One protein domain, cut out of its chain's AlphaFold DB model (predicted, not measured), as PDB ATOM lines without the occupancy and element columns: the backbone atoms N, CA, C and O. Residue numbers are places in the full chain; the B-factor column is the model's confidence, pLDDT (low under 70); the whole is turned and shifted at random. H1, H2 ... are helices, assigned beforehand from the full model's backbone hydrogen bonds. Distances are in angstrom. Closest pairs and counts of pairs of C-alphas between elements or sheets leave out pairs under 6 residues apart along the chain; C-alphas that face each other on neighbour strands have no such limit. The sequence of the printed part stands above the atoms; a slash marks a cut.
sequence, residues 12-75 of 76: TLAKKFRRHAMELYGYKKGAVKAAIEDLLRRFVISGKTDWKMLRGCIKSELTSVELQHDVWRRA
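Overview. This is residues 12 to 75 of the 76 residues of an uncharacterized protein of Candidatus Bathyarchaeota archaeon BA2 (UniProt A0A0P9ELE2). The longest helix, H2, meets H1 near one end to make an L-shaped corner, and from the other end of H2 a long strand-free link, residues 46 to 63, leads away to a lone small helix, H3, that touches neither of them. There is no common core: the helical corner and H3 lie at opposite ends of a flat, extended outline. The printed part has 64 residues with three named helices, in the order H1, H2, H3, and no named strand; the class is all helix. The radius of gyration of the C-alphas is 17.6 A, and the C-alphas span 48 by 29 by 15 A.

Arrangement. H2, residues 31 to 45, touches H1, residues 12 to 25, with its residues 31 to 35 alone. Their closest C-alphas, those of Tyr 25 and Ala 31, are 5.1 A apart. Their lines are about perpendicular, at 86 degrees. H3, residues 64 to 73, is apart from both H1 and H2. In H1, H2 and H3 every O i to N i+4 pair is within hydrogen-bond range.

Along the chain. H2 measures 20.6 A from C-alpha 31 to C-alpha 45, which stands at (32.559, 15.514, -3.128). H1 measures 19.9 A and begins with C-alpha 12 at (18.813, 0.313, -21.638). H3 measures 14.6 A and ends with C-alpha 73 at (-4.084, 1.335, 1.364).

Size, cuts and confidence. The two C-alphas farthest apart, those of Gly 26 and Arg 74, are 49.0 A apart. The printed part has no cut. The link from H1 to H2 is tight, with 5 residues, and that from H2 to H3 is long, with 18. Residues 37 to 42 of H2, 44 to 50 and 52 to 57 stand free. The mean pLDDT of the printed part is 77.1; residues 46 to 65, 68 and 72 to 75 are under 70.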
ATOM      1  N   THR A  12      18.309  -0.649 -20.653       95.56
ATOM      2  CA  THR A  12      18.813   0.313 -21.638       95.56
ATOM      3  C   THR A  12      19.843   1.261 -21.029       95.56
ATOM      4  O   THR A  12      20.892   1.496 -21.640       95.56
ATOM      5  N   LEU A  13      19.597   1.752 -19.812       93.12
ATOM      6  CA  LEU A  13      20.539   2.588 -19.075       93.12
ATOM      7  C   LEU A  13      21.795   1.797 -18.698       93.12
ATOM      8  O   LEU A  13      22.907   2.254 -18.964       93.12
ATOM      9  N   ALA A  14      21.633   0.579 -18.175       93.81
ATOM     10  CA  ALA A  14      22.756  -0.285 -17.814       93.81
ATOM     11  C   ALA A  14      23.656  -0.615 -19.016       93.81
ATOM     12  O   ALA A  14      24.880  -0.673 -18.881       93.81
ATOM     13  N   LYS A  15      23.078  -0.854 -20.201       95.25
ATOM     14  CA  LYS A  15      23.841  -1.100 -21.437       95.25
ATOM     15  C   LYS A  15      24.633   0.137 -21.862       95.25
ATOM     16  O   LYS A  15      25.836   0.027 -22.096       95.25
ATOM     17  N   LYS A  16      23.987   1.309 -21.912       95.06
ATOM     18  CA  LYS A  16      24.649   2.576 -22.274       95.06
ATOM     19  C   LYS A  16      25.778   2.922 -21.304       95.06
ATOM     20  O   LYS A  16      26.882   3.230 -21.748       95.06
ATOM     21  N   PHE A  17      25.524   2.807 -20.001       93.50
ATOM     22  CA  PHE A  17      26.518   3.090 -18.970       93.50
ATOM     23  C   PHE A  17      27.724   2.154 -19.068       93.50
ATOM     24  O   PHE A  17      28.855   2.625 -19.081       93.50
ATOM     25  N   ARG A  18      27.505   0.837 -19.202       92.56
ATOM     26  CA  ARG A  18      28.603  -0.136 -19.339       92.56
ATOM     27  C   ARG A  18      29.478   0.149 -20.554       92.56
ATOM     28  O   ARG A  18      30.696   0.084 -20.427       92.56
ATOM     29  N   ARG A  19      28.871   0.492 -21.696       93.69
ATOM     30  CA  ARG A  19      29.616   0.863 -22.903       93.69
ATOM     31  C   ARG A  19      30.515   2.074 -22.643       93.69
ATOM     32  O   ARG A  19      31.719   1.967 -22.834       93.69
ATOM     33  N   HIS A  20      29.959   3.171 -22.128       92.75
ATOM     34  CA  HIS A  20      30.746   4.373 -21.833       92.75
ATOM     35  C   HIS A  20      31.811   4.149 -20.758       92.75
ATOM     36  O   HIS A  20      32.925   4.651 -20.877       92.75
ATOM     37  N   ALA A  21      31.506   3.357 -19.729       93.25
ATOM     38  CA  ALA A  21      32.485   2.983 -18.717       93.25
ATOM     39  C   ALA A  21      33.668   2.222 -19.339       93.25
ATOM     40  O   ALA A  21      34.813   2.506 -19.008       93.25
ATOM     41  N   MET A  22      33.417   1.288 -20.260       91.00
ATOM     42  CA  MET A  22      34.488   0.556 -20.944       91.00
ATOM     43  C   MET A  22      35.276   1.428 -21.927       91.00
ATOM     44  O   MET A  22      36.492   1.286 -22.013       91.00
ATOM     45  N   GLU A  23      34.618   2.341 -22.641       92.69
ATOM     46  CA  GLU A  23      35.277   3.279 -23.562       92.69
ATOM     47  C   GLU A  23      36.248   4.216 -22.821       92.69
ATOM     48  O   GLU A  23      37.352   4.460 -23.297       92.69
ATOM     49  N   LEU A  24      35.858   4.706 -21.638       91.38
ATOM     50  CA  LEU A  24      36.640   5.674 -20.863       91.38
ATOM     51  C   LEU A  24      37.690   5.026 -19.949       91.38
ATOM     52  O   LEU A  24      38.793   5.547 -19.810       91.38
ATOM     53  N   TYR A  25      37.351   3.903 -19.311       88.25
ATOM     54  CA  TYR A  25      38.193   3.247 -18.298       88.25
ATOM     55  C   TYR A  25      38.855   1.955 -18.813       88.25
ATOM     56  O   TYR A  25      39.581   1.282 -18.077       88.25
ATOM     57  N   GLY A  26      38.626   1.609 -20.081       87.75
ATOM     58  CA  GLY A  26      39.163   0.429 -20.752       87.75
ATOM     59  C   GLY A  26      38.305  -0.830 -20.589       87.75
ATOM     60  O   GLY A  26      37.437  -0.942 -19.728       87.75
ATOM     61  N   TYR A  27      38.587  -1.847 -21.403       86.94
ATOM     62  CA  TYR A  27      37.811  -3.098 -21.469       86.94
ATOM     63  C   TYR A  27      38.230  -4.155 -20.428       86.94
ATOM     64  O   TYR A  27      38.012  -5.352 -20.609       86.94
ATOM     65  N   LYS A  28      38.863  -3.738 -19.327       85.19
ATOM     66  CA  LYS A  28      39.367  -4.647 -18.283       85.19
ATOM     67  C   LYS A  28      38.321  -4.882 -17.191       85.19
ATOM     68  O   LYS A  28      37.428  -4.063 -16.957       85.19
ATOM     69  N   LYS A  29      38.464  -5.998 -16.461       80.12
ATOM     70  CA  LYS A  29      37.691  -6.245 -15.234       80.12
ATOM     71  C   LYS A  29      37.891  -5.064 -14.277       80.12
ATOM     72  O   LYS A  29      39.021  -4.724 -13.950       80.12
ATOM     73  N   GLY A  30      36.789  -4.446 -13.850       86.44
ATOM     74  CA  GLY A  30      36.801  -3.310 -12.922       86.44
ATOM     75  C   GLY A  30      36.492  -1.943 -13.538       86.44
ATOM     76  O   GLY A  30      36.230  -1.020 -12.777       86.44
ATOM     77  N   ALA A  31      36.415  -1.804 -14.866       89.44
ATOM     78  CA  ALA A  31      36.093  -0.524 -15.513       89.44
ATOM     79  C   ALA A  31      34.744   0.061 -15.059       89.44
ATOM     80  O   ALA A  31      34.646   1.230 -14.702       89.44
ATOM     81  N   VAL A  32      33.714  -0.785 -14.976       90.19
ATOM     82  CA  VAL A  32      32.383  -0.387 -14.485       90.19
ATOM     83  C   VAL A  32      32.433   0.039 -13.015       90.19
ATOM     84  O   VAL A  32      31.799   1.021 -12.646       90.19
ATOM     85  N   LYS A  33      33.214  -0.664 -12.184       91.50
ATOM     86  CA  LYS A  33      33.403  -0.309 -10.772       91.50
ATOM     87  C   LYS A  33      34.063   1.066 -10.652       91.50
ATOM     88  O   LYS A  33      33.542   1.911  -9.936       91.50
ATOM     89  N   ALA A  34      35.160   1.288 -11.377       91.00
ATOM     90  CA  ALA A  34      35.878   2.558 -11.378       91.00
ATOM     91  C   ALA A  34      34.979   3.715 -11.843       91.00
ATOM     92  O   ALA A  34      34.952   4.762 -11.205       91.00
ATOM     93  N   ALA A  35      34.180   3.496 -12.892       92.44
ATOM     94  CA  ALA A  35      33.230   4.489 -13.381       92.44
ATOM     95  C   ALA A  35      32.141   4.833 -12.349       92.44
ATOM     96  O   ALA A  35      31.805   6.004 -12.194       92.44
ATOM     97  N   ILE A  36      31.591   3.840 -11.634       92.00
ATOM     98  CA  ILE A  36      30.601   4.072 -10.565       92.00
ATOM     99  C   ILE A  36      31.237   4.824  -9.397       92.00
ATOM    100  O   ILE A  36      30.649   5.774  -8.888       92.00
ATOM    101  N   GLU A  37      32.433   4.417  -8.978       91.19
ATOM    102  CA  GLU A  37      33.140   5.042  -7.864       91.19
ATOM    103  C   GLU A  37      33.482   6.502  -8.171       91.19
ATOM    104  O   GLU A  37      33.206   7.375  -7.352       91.19
ATOM    105  N   ASP A  38      33.983   6.796  -9.374       90.19
ATOM    106  CA  ASP A  38      34.275   8.166  -9.794       90.19
ATOM    107  C   ASP A  38      32.997   9.005  -9.955       90.19
ATOM    108  O   ASP A  38      32.954  10.157  -9.524       90.19
ATOM    109  N   LEU A  39      31.916   8.421 -10.489       89.00
ATOM    110  CA  LEU A  39      30.612   9.083 -10.566       89.00
ATOM    111  C   LEU A  39      30.111   9.473  -9.174       89.00
ATOM    112  O   LEU A  39      29.771  10.635  -8.954       89.00
ATOM    113  N   LEU A  40      30.109   8.533  -8.225       88.06
ATOM    114  CA  LEU A  40      29.697   8.790  -6.845       88.06
ATOM    115  C   LEU A  40      30.624   9.799  -6.171       88.06
ATOM    116  O   LEU A  40      30.153  10.690  -5.473       88.06
ATOM    117  N   ARG A  41      31.932   9.716  -6.415       87.75
ATOM    118  CA  ARG A  41      32.918  10.648  -5.867       87.75
ATOM    119  C   ARG A  41      32.665  12.067  -6.354       87.75
ATOM    120  O   ARG A  41      32.580  12.976  -5.536       87.75
ATOM    121  N   ARG A  42      32.496  12.270  -7.662       83.88
ATOM    122  CA  ARG A  42      32.166  13.584  -8.240       83.88
ATOM    123  C   ARG A  42      30.830  14.092  -7.716       83.88
ATOM    124  O   ARG A  42      30.708  15.270  -7.386       83.88
ATOM    125  N   PHE A  43      29.852  13.202  -7.603       82.06
ATOM    126  CA  PHE A  43      28.526  13.544  -7.117       82.06
ATOM    127  C   PHE A  43      28.530  13.941  -5.634       82.06
ATOM    128  O   PHE A  43      27.926  14.937  -5.266       82.06
ATOM    129  N   VAL A  44      29.247  13.234  -4.765       82.38
ATOM    130  CA  VAL A  44      29.263  13.523  -3.322       82.38
ATOM    131  C   VAL A  44      30.246  14.646  -2.972       82.38
ATOM    132  O   VAL A  44      29.910  15.536  -2.198       82.38
ATOM    133  N   ILE A  45      31.455  14.629  -3.542       74.44
ATOM    134  CA  ILE A  45      32.559  15.514  -3.128       74.44
ATOM    135  C   ILE A  45      32.468  16.904  -3.760       74.44
ATOM    136  O   ILE A  45      32.933  17.866  -3.155       74.44
ATOM    137  N   SER A  46      31.862  17.059  -4.944       63.47
ATOM    138  CA  SER A  46      31.847  18.370  -5.618       63.47
ATOM    139  C   SER A  46      31.074  19.460  -4.863       63.47
ATOM    140  O   SER A  46      31.141  20.620  -5.268       63.47
ATOM    141  N   GLY A  47      30.350  19.122  -3.785       60.19
ATOM    142  CA  GLY A  47      29.711  20.063  -2.851       60.19
ATOM    143  C   GLY A  47      28.573  20.905  -3.442       60.19
ATOM    144  O   GLY A  47      27.807  21.512  -2.702       60.19
ATOM    145  N   LYS A  48      28.436  20.921  -4.772       60.59
ATOM    146  CA  LYS A  48      27.413  21.631  -5.551       60.59
ATOM    147  C   LYS A  48      26.234  20.749  -5.934       60.59
ATOM    148  O   LYS A  48      25.343  21.177  -6.661       60.59
ATOM    149  N   THR A  49      26.248  19.506  -5.487       62.66
ATOM    150  CA  THR A  49      25.193  18.558  -5.783       62.66
ATOM    151  C   THR A  49      23.949  18.925  -5.002       62.66
ATOM    152  O   THR A  49      23.887  18.746  -3.784       62.66
ATOM    153  N   ASP A  50      22.950  19.444  -5.711       65.00
ATOM    154  CA  ASP A  50      21.646  19.688  -5.124       65.00
ATOM    155  C   ASP A  50      20.908  18.359  -4.936       65.00
ATOM    156  O   ASP A  50      20.169  17.875  -5.796       65.00
ATOM    157  N   TRP A  51      21.108  17.760  -3.764       68.75
ATOM    158  CA  TRP A  51      20.392  16.565  -3.325       68.75
ATOM    159  C   TRP A  51      18.866  16.741  -3.343       68.75
ATOM    160  O   TRP A  51      18.145  15.743  -3.386       68.75
ATOM    161  N   LYS A  52      18.352  17.984  -3.333       61.47
ATOM    162  CA  LYS A  52      16.916  18.265  -3.444       61.47
ATOM    163  C   LYS A  52      16.401  18.034  -4.862       61.47
ATOM    164  O   LYS A  52      15.254  17.625  -4.993       61.47
ATOM    165  N   MET A  53      17.231  18.201  -5.899       56.44
ATOM    166  CA  MET A  53      16.851  17.899  -7.289       56.44
ATOM    167  C   MET A  53      16.754  16.395  -7.568       56.44
ATOM    168  O   MET A  53      16.005  15.989  -8.451       56.44
ATOM    169  N   LEU A  54      17.469  15.556  -6.808       57.81
ATOM    170  CA  LEU A  54      17.315  14.098  -6.891       57.81
ATOM    171  C   LEU A  54      16.003  13.593  -6.283       57.81
ATOM    172  O   LEU A  54      15.589  12.470  -6.569       57.81
ATOM    173  N   ARG A  55      15.361  14.385  -5.419       50.62
ATOM    174  CA  ARG A  55      14.110  13.992  -4.778       50.62
ATOM    175  C   ARG A  55      12.917  14.607  -5.504       50.62
ATOM    176  O   ARG A  55      12.694  15.813  -5.441       50.62
ATOM    177  N   GLY A  56      12.021  13.743  -5.978       48.56
ATOM    178  CA  GLY A  56      10.593  13.981  -5.773       48.56
ATOM    179  C   GLY A  56      10.340  14.014  -4.266       48.56
ATOM    180  O   GLY A  56      10.107  12.981  -3.645       48.56
ATOM    181  N   CYS A  57      10.524  15.178  -3.638       43.97
ATOM    182  CA  CYS A  57      10.336  15.341  -2.202       43.97
ATOM    183  C   CYS A  57       8.848  15.202  -1.870       43.97
ATOM    184  O   CYS A  57       8.134  16.202  -1.841       43.97
ATOM    185  N   ILE A  58       8.386  14.001  -1.520       54.44
ATOM    186  CA  ILE A  58       7.299  13.928  -0.546       54.44
ATOM    187  C   ILE A  58       7.911  14.424   0.767       54.44
ATOM    188  O   ILE A  58       8.755  13.757   1.367       54.44
ATOM    189  N   LYS A  59       7.564  15.651   1.169       55.06
ATOM    190  CA  LYS A  59       7.827  16.131   2.526       55.06
ATOM    191  C   LYS A  59       6.834  15.422   3.437       55.06
ATOM    192  O   LYS A  59       5.672  15.808   3.486       55.06
ATOM    193  N   SER A  60       7.285  14.369   4.101       60.59
ATOM    194  CA  SER A  60       6.505  13.664   5.109       60.59
ATOM    195  C   SER A  60       7.398  13.361   6.303       60.59
ATOM    196  O   SER A  60       8.586  13.092   6.129       60.59
ATOM    197  N   GLU A  61       6.819  13.422   7.498       67.62
ATOM    198  CA  GLU A  61       7.456  12.932   8.726       67.62
ATOM    199  C   GLU A  61       7.495  11.397   8.775       67.62
ATOM    200  O   GLU A  61       8.175  10.821   9.618       67.62
ATOM    201  N   LEU A  62       6.801  10.736   7.843       65.75
ATOM    202  CA  LEU A  62       6.763   9.287   7.705       65.75
ATOM    203  C   LEU A  62       7.984   8.757   6.950       65.75
ATOM    204  O   LEU A  62       8.457   9.338   5.966       65.75
ATOM    205  N   THR A  63       8.459   7.598   7.388       69.12
ATOM    206  CA  THR A  63       9.518   6.839   6.728       69.12
ATOM    207  C   THR A  63       9.074   6.346   5.347       69.12
ATOM    208  O   THR A  63       7.887   6.260   5.022       69.12
ATOM    209  N   SER A  64      10.042   5.979   4.503       53.88
ATOM    210  CA  SER A  64       9.776   5.470   3.151       53.88
ATOM    211  C   SER A  64       8.867   4.235   3.134       53.88
ATOM    212  O   SER A  64       8.089   4.079   2.197       53.88
ATOM    213  N   VAL A  65       8.934   3.384   4.162       69.06
ATOM    214  CA  VAL A  65       8.106   2.174   4.296       69.06
ATOM    215  C   VAL A  65       6.671   2.530   4.684       69.06
ATOM    216  O   VAL A  65       5.724   2.022   4.089       69.06
ATOM    217  N   GLU A  66       6.490   3.461   5.621       75.94
ATOM    218  CA  GLU A  66       5.163   3.933   6.035       75.94
ATOM    219  C   GLU A  66       4.424   4.619   4.883       75.94
ATOM    220  O   GLU A  66       3.235   4.376   4.674       75.94
ATOM    221  N   LEU A  67       5.142   5.406   4.077       74.75
ATOM    222  CA  LEU A  67       4.594   6.020   2.868       74.75
ATOM    223  C   LEU A  67       4.166   4.981   1.827       74.75
ATOM    224  O   LEU A  67       3.125   5.145   1.198       74.75
ATOM    225  N   GLN A  68       4.932   3.902   1.653       68.50
ATOM    226  CA  GLN A  68       4.552   2.820   0.745       68.50
ATOM    227  C   GLN A  68       3.269   2.131   1.222       68.50
ATOM    228  O   GLN A  68       2.335   1.983   0.440       68.50
ATOM    229  N   HIS A  69       3.175   1.784   2.506       77.38
ATOM    230  CA  HIS A  69       1.976   1.156   3.071       77.38
ATOM    231  C   HIS A  69       0.734   2.060   2.992       77.38
ATOM    232  O   HIS A  69      -0.381   1.564   2.833       77.38
ATOM    233  N   ASP A  70       0.897   3.380   3.119       74.19
ATOM    234  CA  ASP A  70      -0.212   4.331   2.980       74.19
ATOM    235  C   ASP A  70      -0.706   4.444   1.533       74.19
ATOM    236  O   ASP A  70      -1.908   4.440   1.289       74.19
ATOM    237  N   VAL A  71       0.209   4.470   0.559       72.56
ATOM    238  CA  VAL A  71      -0.150   4.487  -0.868       72.56
ATOM    239  C   VAL A  71      -0.897   3.214  -1.263       72.56
ATOM    240  O   VAL A  71      -1.913   3.304  -1.948       72.56
ATOM    241  N   TRP A  72      -0.444   2.047  -0.796       63.19
ATOM    242  CA  TRP A  72      -1.119   0.772  -1.059       63.19
ATOM    243  C   TRP A  72      -2.531   0.718  -0.462       63.19
ATOM    244  O   TRP A  72      -3.440   0.238  -1.125       63.19
ATOM    245  N   ARG A  73      -2.748   1.273   0.737       68.44
ATOM    246  CA  ARG A  73      -4.084   1.335   1.364       68.44
ATOM    247  C   ARG A  73      -5.070   2.276   0.673       68.44
ATOM    248  O   ARG A  73      -6.264   2.130   0.886       68.44
ATOM    249  N   ARG A  74      -4.590   3.263  -0.087       62.78
ATOM    250  CA  ARG A  74      -5.435   4.215  -0.833       62.78
ATOM    251  C   ARG A  74      -5.761   3.754  -2.258       62.78
ATOM    252  O   ARG A  74      -6.471   4.469  -2.958       62.78
ATOM    253  N   ALA A  75      -5.157   2.656  -2.712       58.78
ATOM    254  CA  ALA A  75      -5.351   2.106  -4.052       58.78
ATOM    255  C   ALA A  75      -6.481   1.056  -4.126       58.78
ATOM    256  O   ALA A  75      -6.880   0.710  -5.238       58.78
TER     257      ALA A  75